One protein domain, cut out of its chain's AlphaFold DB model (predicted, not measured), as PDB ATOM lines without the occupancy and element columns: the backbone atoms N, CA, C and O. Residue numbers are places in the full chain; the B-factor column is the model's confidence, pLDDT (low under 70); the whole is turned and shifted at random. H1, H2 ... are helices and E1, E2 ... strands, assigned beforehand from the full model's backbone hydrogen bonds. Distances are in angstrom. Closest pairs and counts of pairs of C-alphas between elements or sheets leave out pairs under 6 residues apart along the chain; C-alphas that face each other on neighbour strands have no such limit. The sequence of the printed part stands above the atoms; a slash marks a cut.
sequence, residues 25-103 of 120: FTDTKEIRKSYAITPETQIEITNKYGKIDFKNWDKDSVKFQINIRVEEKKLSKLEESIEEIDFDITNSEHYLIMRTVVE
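AT A GLANCE: This is residues 25 to 103 of the 120 residues of an uncharacterized protein of Draconibacterium halophilum (UniProt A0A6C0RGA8). A long antiparallel ribbon of two strands, E1 and E3, runs most of the model's length; alongside it lie the helix H1, over one end of the ribbon, and a small three-stranded sheet toward the other. H1 leads straight into E4 of that sheet, whose order is E2, E5, E4, mixed. The 79 printed residues, mostly strand by class, hold one named helix and five named strands in the order E1 E2 E3 H1 E4 E5. The whole is loose, with a radius of gyration of the C-alphas of 14.7 A, and only just a rod, spanning 46 by 23 by 16 A.

HOW THE PARTS SIT: E1, residues 25 to 36, is antiparallel to E3, residues 61 to 72, at 169 degrees, with N 25 and O 72 2.8 A apart. E2, residues 42 to 46, is parallel to E5, residues 95 to 102, at 8 degrees; N 46 and O 98 are 2.8 A apart. H1, residues 75 to 84, comes closest to E3 at the C-alphas of Glu 72 and Leu 78, 5.3 A; every O i to N i+4 pair in H1 is within hydrogen-bond range. It only grazes the three-stranded sheet, with residues 81 to 84. E4, residues 85 to 91, forms a hairpin with E5, N 101 and O 86 being 2.8 A apart. E3 and E4 are only just apart, 8.4 A at the closest.

IN THESE COORDINATES: E1 begins at C-alpha 25, (135.738, 159.265, 136.808), and measures 37.2 A; E3 measures 35.8 A. H1 is 14.2 A long. E5, 22.1 A, ends at C-alpha 102, (130.460, 178.362, 138.271).

THE WHOLE: The farthest C-alphas, of Pro 39 and Lys 74, are 46.4 A apart. The printed part has no cut. The link E2 to E3, residues 47 to 60, is long. No printed residue is under pLDDT 70.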
ATOM      1  N   PHE A  25     134.721 158.570 136.044       91.69
ATOM      2  CA  PHE A  25     135.738 159.265 136.808       91.69
ATOM      3  C   PHE A  25     135.057 160.098 137.890       91.69
ATOM      4  O   PHE A  25     133.955 160.616 137.702       91.69
ATOM      5  N   THR A  26     135.701 160.206 139.042       93.50
ATOM      6  CA  THR A  26     135.198 160.963 140.185       93.50
ATOM      7  C   THR A  26     136.359 161.689 140.821       93.50
ATOM      8  O   THR A  26     137.414 161.087 141.012       93.50
ATOM      9  N   ASP A  27     136.148 162.955 141.158       94.19
ATOM     10  CA  ASP A  27     137.116 163.748 141.900       94.19
ATOM     11  C   ASP A  27     136.418 164.542 143.007       94.19
ATOM     12  O   ASP A  27     135.211 164.823 142.951       94.19
ATOM     13  N   THR A  28     137.179 164.839 144.054       94.12
ATOM     14  CA  THR A  28     136.697 165.496 145.260       94.12
ATOM     15  C   THR A  28     137.641 166.600 145.697       94.12
ATOM     16  O   THR A  28     138.835 166.371 145.872       94.12
ATOM     17  N   LYS A  29     137.083 167.777 145.974       93.19
ATOM     18  CA  LYS A  29     137.817 168.942 146.472       93.19
ATOM     19  C   LYS A  29     137.235 169.363 147.813       93.19
ATOM     20  O   LYS A  29     136.035 169.614 147.928       93.19
ATOM     21  N   GLU A  30     138.095 169.434 148.823       94.06
ATOM     22  CA  GLU A  30     137.731 169.911 150.154       94.06
ATOM     23  C   GLU A  30     138.299 171.313 150.381       94.06
ATOM     24  O   GLU A  30     139.486 171.569 150.168       94.06
ATOM     25  N   ILE A  31     137.446 172.229 150.840       92.12
ATOM     26  CA  ILE A  31     137.823 173.601 151.171       92.12
ATOM     27  C   ILE A  31     137.420 173.877 152.614       92.12
ATOM     28  O   ILE A  31     136.272 173.679 153.018       92.12
ATOM     29  N   ARG A  32     138.381 174.372 153.397       94.25
ATOM     30  CA  ARG A  32     138.170 174.802 154.780       94.25
ATOM     31  C   ARG A  32     138.556 176.264 154.918       94.25
ATOM     32  O   ARG A  32     139.699 176.630 154.639       94.25
ATOM     33  N   LYS A  33     137.611 177.095 155.350       91.94
ATOM     34  CA  LYS A  33     137.827 178.524 155.609       91.94
ATOM     35  C   LYS A  33     137.226 178.893 156.956       91.94
ATOM     36  O   LYS A  33     136.220 178.317 157.364       91.94
ATOM     37  N   SER A  34     137.863 179.823 157.653       93.06
ATOM     38  CA  SER A  34     137.417 180.299 158.959       93.06
ATOM     39  C   SER A  34     137.502 181.813 158.982       93.06
ATOM     40  O   SER A  34     138.515 182.366 158.554       93.06
ATOM     41  N   TYR A  35     136.461 182.454 159.495       92.38
ATOM     42  CA  TYR A  35     136.359 183.905 159.592       92.38
ATOM     43  C   TYR A  35     135.934 184.272 161.007       92.38
ATOM     44  O   TYR A  35     135.018 183.651 161.547       92.38
ATOM     45  N   ALA A  36     136.624 185.234 161.616       92.12
ATOM     46  CA  ALA A  36     136.157 185.845 162.855       92.12
ATOM     47  C   ALA A  36     134.915 186.689 162.544       92.12
ATOM     48  O   ALA A  36     134.869 187.335 161.495       92.12
ATOM     49  N   ILE A  37     133.923 186.655 163.427       90.56
ATOM     50  CA  ILE A  37     132.673 187.404 163.277       90.56
ATOM     51  C   ILE A  37     132.342 188.140 164.571       90.56
ATOM     52  O   ILE A  37     132.753 187.730 165.658       90.56
ATOM     53  N   THR A  38     131.571 189.212 164.458       90.81
ATOM     54  CA  THR A  38     130.955 189.874 165.608       90.81
ATOM     55  C   THR A  38     129.492 189.425 165.728       90.81
ATOM     56  O   THR A  38     128.929 188.885 164.772       90.81
ATOM     57  N   PRO A  39     128.833 189.637 166.881       87.62
ATOM     58  CA  PRO A  39     127.410 189.317 167.044       87.62
ATOM     59  C   PRO A  39     126.481 190.047 166.061       87.62
ATOM     60  O   PRO A  39     125.349 189.621 165.853       87.62
ATOM     61  N   GLU A  40     126.955 191.144 165.471       89.62
ATOM     62  CA  GLU A  40     126.217 191.978 164.520       89.62
ATOM     63  C   GLU A  40     126.463 191.568 163.060       89.62
ATOM     64  O   GLU A  40     125.818 192.095 162.153       89.62
ATOM     65  N   THR A  41     127.384 190.631 162.804       92.56
ATOM     66  CA  THR A  41     127.691 190.179 161.447       92.56
ATOM     67  C   THR A  41     126.534 189.353 160.879       92.56
ATOM     68  O   THR A  41     126.202 188.273 161.370       92.56
ATOM     69  N   GLN A  42     125.960 189.818 159.773       93.69
ATOM     70  CA  GLN A  42     124.990 189.069 158.990       93.69
ATOM     71  C   GLN A  42     125.705 188.071 158.070       93.69
ATOM     72  O   GLN A  42     126.595 188.430 157.299       93.69
ATOM     73  N   ILE A  43     125.282 186.808 158.117       92.75
ATOM     74  CA  ILE A  43     125.851 185.739 157.294       92.75
ATOM     75  C   ILE A  43     124.882 185.410 156.157       92.75
ATOM     76  O   ILE A  43     123.733 185.046 156.400       92.75
ATOM     77  N   GLU A  44     125.356 185.490 154.916       94.38
ATOM     78  CA  GLU A  44     124.599 185.113 153.720       94.38
ATOM     79  C   GLU A  44     125.307 183.961 153.007       94.38
ATOM     80  O   GLU A  44     126.485 184.047 152.663       94.38
ATOM     81  N   ILE A  45     124.587 182.866 152.764       93.94
ATOM     82  CA  ILE A  45     125.130 181.698 152.067       93.94
ATOM     83  C   ILE A  45     124.223 181.374 150.890       93.94
ATOM     84  O   ILE A  45     123.059 181.021 151.068       93.94
ATOM     85  N   THR A  46     124.781 181.445 149.686       94.06
ATOM     86  CA  THR A  46     124.111 181.032 148.453       94.06
ATOM     87  C   THR A  46     124.800 179.793 147.901       94.06
ATOM     88  O   THR A  46     125.927 179.856 147.409       94.06
ATOM     89  N   ASN A  47     124.113 178.655 147.966       92.94
ATOM     90  CA  ASN A  47     124.570 177.403 147.376       92.94
ATOM     91  C   ASN A  47     123.822 177.136 146.067       92.94
ATOM     92  O   ASN A  47     122.596 177.209 146.021       92.94
ATOM     93  N   LYS A  48     124.568 176.813 145.006       91.25
ATOM     94  CA  LYS A  48     123.981 176.480 143.701       91.25
ATOM     95  C   LYS A  48     123.582 175.006 143.591       91.25
ATOM     96  O   LYS A  48     122.589 174.691 142.944       91.25
ATOM     97  N   TYR A  49     124.359 174.115 144.211       87.94
ATOM     98  CA  TYR A  49     124.159 172.667 144.169       87.94
ATOM     99  C   TYR A  49     124.559 172.007 145.493       87.94
ATOM    100  O   TYR A  49     125.609 172.320 146.061       87.94
ATOM    101  N   GLY A  50     123.769 171.020 145.924       89.00
ATOM    102  CA  GLY A  50     124.027 170.223 147.121       89.00
ATOM    103  C   GLY A  50     123.144 170.610 148.305       89.00
ATOM    104  O   GLY A  50     122.037 171.119 148.141       89.00
ATOM    105  N   LYS A  51     123.624 170.305 149.514       92.06
ATOM    106  CA  LYS A  51     122.937 170.578 150.780       92.06
ATOM    107  C   LYS A  51     123.840 171.425 151.670       92.06
ATOM    108  O   LYS A  51     125.028 171.132 151.788       92.06
ATOM    109  N   ILE A  52     123.258 172.421 152.331       91.69
ATOM    110  CA  ILE A  52     123.907 173.157 153.418       91.69
ATOM    111  C   ILE A  52     123.477 172.521 154.746       91.69
ATOM    112  O   ILE A  52     122.295 172.236 154.945       91.69
ATOM    113  N   ASP A  53     124.438 172.284 155.637       93.44
ATOM    114  CA  ASP A  53     124.197 171.846 157.012       93.44
ATOM    115  C   ASP A  53     124.777 172.881 157.979       93.44
ATOM    116  O   ASP A  53     125.909 173.336 157.798       93.44
ATOM    117  N   PHE A  54     123.997 173.253 158.990       91.19
ATOM    118  CA  PHE A  54     124.360 174.283 159.957       91.19
ATOM    119  C   PHE A  54     124.604 173.648 161.316       91.19
ATOM    120  O   PHE A  54     123.750 172.951 161.862       91.19
ATOM    121  N   LYS A  55     125.781 173.920 161.880       92.81
ATOM    122  CA  LYS A  55     126.158 173.462 163.213       92.81
ATOM    123  C   LYS A  55     126.641 174.645 164.023       92.81
ATOM    124  O   LYS A  55     127.634 175.274 163.671       92.81
ATOM    125  N   ASN A  56     125.932 174.909 165.112       91.31
ATOM    126  CA  ASN A  56     126.327 175.932 166.065       91.31
ATOM    127  C   ASN A  56     127.434 175.396 166.972       91.31
ATOM    128  O   ASN A  56     127.493 174.206 167.289       91.31
ATOM    129  N   TRP A  57     128.313 176.296 167.385       92.69
ATOM    130  CA  TRP A  57     129.443 176.037 168.264       92.69
ATOM    131  C   TRP A  57     129.733 177.298 169.074       92.69
ATOM    132  O   TRP A  57     129.415 178.402 168.638       92.69
ATOM    133  N   ASP A  58     130.317 177.130 170.255       90.19
ATOM    134  CA  ASP A  58     130.591 178.232 171.177       90.19
ATOM    135  C   ASP A  58     131.938 178.899 170.842       90.19
ATOM    136  O   ASP A  58     132.964 178.635 171.477       90.19
ATOM    137  N   LYS A  59     131.963 179.654 169.734       91.44
ATOM    138  CA  LYS A  59     133.127 180.416 169.252       91.44
ATOM    139  C   LYS A  59     132.716 181.711 168.551       91.44
ATOM    140  O   LYS A  59     131.658 181.796 167.940       91.44
ATOM    141  N   ASP A  60     133.635 182.666 168.552       91.38
ATOM    142  CA  ASP A  60     133.600 183.976 167.881       91.38
ATOM    143  C   ASP A  60     133.904 183.914 166.370       91.38
ATOM    144  O   ASP A  60     134.334 184.885 165.747       91.38
ATOM    145  N   SER A  61     133.741 182.743 165.759       92.12
ATOM    146  CA  SER A  61     134.109 182.524 164.366       92.12
ATOM    147  C   SER A  61     133.133 181.603 163.659       92.12
ATOM    148  O   SER A  61     132.490 180.742 164.255       92.12
ATOM    149  N   VAL A  62     133.060 181.757 162.343       92.94
ATOM    150  CA  VAL A  62     132.331 180.867 161.445       92.94
ATOM    151  C   VAL A  62     133.343 180.035 160.684       92.94
ATOM    152  O   VAL A  62     134.307 180.560 160.122       92.94
ATOM    153  N   LYS A  63     133.114 178.723 160.651       94.25
ATOM    154  CA  LYS A  63     133.914 177.784 159.870       94.25
ATOM    155  C   LYS A  63     133.081 177.213 158.735       94.25
ATOM    156  O   LYS A  63     132.087 176.535 158.971       94.25
ATOM    157  N   PHE A  64     133.551 177.417 157.513       93.75
ATOM    158  CA  PHE A  64     133.012 176.771 156.327       93.75
ATOM    159  C   PHE A  64     133.814 175.506 156.023       93.75
ATOM    160  O   PHE A  64     135.041 175.546 155.895       93.75
ATOM    161  N   GLN A  65     133.105 174.383 155.915       94.69
ATOM    162  CA  GLN A  65     133.631 173.105 155.441       94.69
ATOM    163  C   GLN A  65     132.854 172.715 154.190       94.69
ATOM    164  O   GLN A  65     131.674 172.373 154.267       94.69
ATOM    165  N   ILE A  66     133.509 172.807 153.041       93.75
ATOM    166  CA  ILE A  66     132.883 172.609 151.739       93.75
ATOM    167  C   ILE A  66     133.493 171.364 151.115       93.75
ATOM    168  O   ILE A  66     134.706 171.296 150.924       93.75
ATOM    169  N   ASN A  67     132.639 170.397 150.791       94.44
ATOM    170  CA  ASN A  67     133.018 169.169 150.105       94.44
ATOM    171  C   ASN A  67     132.369 169.162 148.726       94.44
ATOM    172  O   ASN A  67     131.145 169.096 148.608       94.44
ATOM    173  N   ILE A  68     133.197 169.237 147.693       93.81
ATOM    174  CA  ILE A  68     132.777 169.216 146.295       93.81
ATOM    175  C   ILE A  68     133.085 167.823 145.767       93.81
ATOM    176  O   ILE A  68     134.189 167.322 145.968       93.81
ATOM    177  N   ARG A  69     132.117 167.202 145.097       94.50
ATOM    178  CA  ARG A  69     132.280 165.918 144.418       94.50
ATOM    179  C   ARG A  69     131.708 166.043 143.020       94.50
ATOM    180  O   ARG A  69     130.542 166.405 142.875       94.50
ATOM    181  N   VAL A  70     132.520 165.732 142.020       94.12
ATOM    182  CA  VAL A  70     132.118 165.740 140.612       94.12
ATOM    183  C   VAL A  70     132.322 164.345 140.047       94.12
ATOM    184  O   VAL A  70     133.306 163.678 140.364       94.12
ATOM    185  N   GLU A  71     131.376 163.891 139.231       93.38
ATOM    186  CA  GLU A  71     131.443 162.595 138.569       93.38
ATOM    187  C   GLU A  71     131.187 162.764 137.075       93.38
ATOM    188  O   GLU A  71     130.166 163.316 136.671       93.38
ATOM    189  N   GLU A  72     132.107 162.276 136.250       93.50
ATOM    190  CA  GLU A  72     132.086 162.486 134.807       93.50
ATOM    191  C   GLU A  72     132.540 161.241 134.048       93.50
ATOM    192  O   GLU A  72     133.310 160.416 134.533       93.50
ATOM    193  N   LYS A  73     132.089 161.099 132.800       90.44
ATOM    194  CA  LYS A  73     132.466 159.951 131.946       90.44
ATOM    195  C   LYS A  73     133.818 160.128 131.252       90.44
ATOM    196  O   LYS A  73     134.326 159.196 130.635       90.44
ATOM    197  N   LYS A  74     134.373 161.341 131.278       90.19
ATOM    198  CA  LYS A  74     135.646 161.692 130.638       90.19
ATOM    199  C   LYS A  74     136.500 162.475 131.619       90.19
ATOM    200  O   LYS A  74     136.016 163.451 132.180       90.19
ATOM    201  N   LEU A  75     137.770 162.097 131.739       88.62
ATOM    202  CA  LEU A  75     138.720 162.759 132.633       88.62
ATOM    203  C   LEU A  75     138.853 164.263 132.342       88.62
ATOM    204  O   LEU A  75     138.722 165.060 133.254       88.62
ATOM    205  N   SER A  76     138.980 164.667 131.074       89.25
ATOM    206  CA  SER A  76     139.108 166.091 130.723       89.25
ATOM    207  C   SER A  76     137.904 166.932 131.162       89.25
ATOM    208  O   SER A  76     138.053 168.071 131.574       89.25
ATOM    209  N   LYS A  77     136.694 166.360 131.098       90.50
ATOM    210  CA  LYS A  77     135.479 167.040 131.560       90.50
ATOM    211  C   LYS A  77     135.402 167.107 133.075       90.50
ATOM    212  O   LYS A  77     134.832 168.057 133.596       90.50
ATOM    213  N   LEU A  78     135.918 166.086 133.757       92.88
ATOM    214  CA  LEU A  78     136.010 166.076 135.210       92.88
ATOM    215  C   LEU A  78     136.913 167.212 135.687       92.88
ATOM    216  O   LEU A  78     136.493 167.978 136.546       92.88
ATOM    217  N   GLU A  79     138.101 167.322 135.085       91.56
ATOM    218  CA  GLU A  79     139.094 168.367 135.362       91.56
ATOM    219  C   GLU A  79     138.511 169.759 135.101       91.56
ATOM    220  O   GLU A  79     138.515 170.596 135.996       91.56
ATOM    221  N   GLU A  80     137.895 169.978 133.934       91.50
ATOM    222  CA  GLU A  80     137.193 171.234 133.644       91.50
ATOM    223  C   GLU A  80     136.113 171.511 134.703       91.50
ATOM    224  O   GLU A  80     136.135 172.542 135.364       91.50
ATOM    225  N   SER A  81     135.204 170.564 134.944       92.25
ATOM    226  CA  SER A  81     134.047 170.780 135.825       92.25
ATOM    227  C   SER A  81     134.426 171.049 137.281       92.25
ATOM    228  O   SER A  81     133.750 171.829 137.947       92.25
ATOM    229  N   ILE A  82     135.469 170.396 137.804       92.38
ATOM    230  CA  ILE A  82     135.915 170.634 139.182       92.38
ATOM    231  C   ILE A  82     136.674 171.960 139.321       92.38
ATOM    232  O   ILE A  82     136.625 172.574 140.389       92.38
ATOM    233  N   GLU A  83     137.337 172.417 138.256       91.12
ATOM    234  CA  GLU A  83     137.997 173.723 138.201       91.12
ATOM    235  C   GLU A  83     137.004 174.878 138.005       91.12
ATOM    236  O   GLU A  83     137.211 175.943 138.579       91.12
ATOM    237  N   GLU A  84     135.904 174.670 137.271       92.06
ATOM    238  CA  GLU A  84     134.851 175.681 137.079       92.06
ATOM    239  C   GLU A  84     134.114 176.034 138.387       92.06
ATOM    240  O   GLU A  84     133.502 177.100 138.480       92.06
ATOM    241  N   ILE A  85     134.129 175.146 139.392       92.94
ATOM    242  CA  ILE A  85     133.458 175.366 140.679       92.94
ATOM    243  C   ILE A  85     134.352 176.204 141.596       92.94
ATOM    244  O   ILE A  85     135.357 175.719 142.135       92.94
ATOM    245  N   ASP A  86     133.904 177.428 141.861       91.56
ATOM    246  CA  ASP A  86     134.553 178.354 142.781       91.56
ATOM    247  C   ASP A  86     133.555 179.013 143.752       91.56
ATOM    248  O   ASP A  86     132.338 178.786 143.709       91.56
ATOM    249  N   PHE A  87     134.078 179.800 144.690       91.31
ATOM    250  CA  PHE A  87     133.309 180.486 145.718       91.31
ATOM    251  C   PHE A  87     133.734 181.945 145.803       91.31
ATOM    252  O   PHE A  87     134.865 182.255 146.170       91.31
ATOM    253  N   ASP A  88     132.784 182.836 145.542       93.12
ATOM    254  CA  ASP A  88     132.941 184.252 145.836       93.12
ATOM    255  C   ASP A  88     132.668 184.479 147.326       93.12
ATOM    256  O   ASP A  88     131.594 184.134 147.842       93.12
ATOM    257  N   ILE A  89     133.672 185.003 148.029       92.19
ATOM    258  CA  ILE A  89     133.623 185.243 149.468       92.19
ATOM    259  C   ILE A  89     133.879 186.720 149.728       92.19
ATOM    260  O   ILE A  89     134.985 187.223 149.529       92.19
ATOM    261  N   THR A  90     132.866 187.394 150.261       93.62
ATOM    262  CA  THR A  90     132.974 188.770 150.745       93.62
ATOM    263  C   THR A  90     132.990 188.760 152.266       93.62
ATOM    264  O   THR A  90     132.045 188.287 152.898       93.62
ATOM    265  N   ASN A  91     134.063 189.292 152.853       91.69
ATOM    266  CA  ASN A  91     134.200 189.458 154.296       91.69
ATOM    267  C   ASN A  91     134.321 190.948 154.636       91.69
ATOM    268  O   ASN A  91     135.250 191.618 154.183       91.69
ATOM    269  N   SER A  92     133.383 191.444 155.432       89.56
ATOM    270  CA  SER A  92     133.329 192.810 155.945       89.56
ATOM    271  C   SER A  92     132.888 192.791 157.409       89.56
ATOM    272  O   SER A  92     132.460 191.760 157.916       89.56
ATOM    273  N   GLU A  93     132.945 193.939 158.078       87.81
ATOM    274  CA  GLU A  93     132.552 194.064 159.487       87.81
ATOM    275  C   GLU A  93     131.092 193.642 159.751       87.81
ATOM    276  O   GLU A  93     130.798 192.982 160.747       87.81
ATOM    277  N   HIS A  94     130.185 193.957 158.821       92.31
ATOM    278  CA  HIS A  94     128.750 193.697 158.975       92.31
ATOM    279  C   HIS A  94     128.245 192.491 158.184       92.31
ATOM    280  O   HIS A  94     127.166 191.987 158.479       92.31
ATOM    281  N   TYR A  95     128.994 192.023 157.184       93.44
ATOM    282  CA  TYR A  95     128.542 190.961 156.289       93.44
ATOM    283  C   TYR A  95     129.636 189.937 156.024       93.44
ATOM    284  O   TYR A  95     130.745 190.288 155.609       93.44
ATOM    285  N   LEU A  96     129.262 188.669 156.165       94.69
ATOM    286  CA  LEU A  96     130.014 187.519 155.687       94.69
ATOM    287  C   LEU A  96     129.173 186.801 154.635       94.69
ATOM    288  O   LEU A  96     128.206 186.111 154.958       94.69
ATOM    289  N   ILE A  97     129.537 186.978 153.371       95.06
ATOM    290  CA  ILE A  97     128.772 186.453 152.246       95.06
ATOM    291  C   ILE A  97     129.591 185.397 151.523       95.06
ATOM    292  O   ILE A  97     130.737 185.640 151.151       95.06
ATOM    293  N   MET A  98     128.988 184.235 151.295       94.19
ATOM    294  CA  MET A  98     129.577 183.136 150.542       94.19
ATOM    295  C   MET A  98     128.627 182.701 149.431       94.19
ATOM    296  O   MET A  98     127.499 182.275 149.695       94.19
ATOM    297  N   ARG A  99     129.088 182.767 148.182       94.81
ATOM    298  CA  ARG A  99     128.291 182.396 147.009       94.81
ATOM    299  C   ARG A  99     129.037 181.388 146.156       94.81
ATOM    300  O   ARG A  99     130.186 181.606 145.793       94.81
ATOM    301  N   THR A 100     128.376 180.289 145.809       94.25
ATOM    302  CA  THR A 100     128.901 179.369 144.794       94.25
ATOM    303  C   THR A 100     128.854 180.036 143.423       94.25
ATOM    304  O   THR A 100     127.781 180.435 142.964       94.25
ATOM    305  N   VAL A 101     129.996 180.084 142.746       92.81
ATOM    306  CA  VAL A 101     130.137 180.577 141.377       92.81
ATOM    307  C   VAL A 101     130.586 179.414 140.491       92.81
ATOM    308  O   VAL A 101     131.358 178.557 140.905       92.81
ATOM    309  N   VAL A 102     130.029 179.338 139.280       90.25
ATOM    310  CA  VAL A 102     130.460 178.362 138.271       90.25
ATOM    311  C   VAL A 102     130.897 179.147 137.048       90.25
ATOM    312  O   VAL A 102     130.045 179.652 136.307       90.25
ATOM    313  N   GLU A 103     132.204 179.294 136.884       86.44
ATOM    314  CA  GLU A 103     132.816 180.042 135.790       86.44
ATOM    315  C   GLU A 103     133.339 179.088 134.734       86.44
ATOM    316  O   GLU A 103     134.155 178.224 135.017       86.44
TER     317      GLU A 103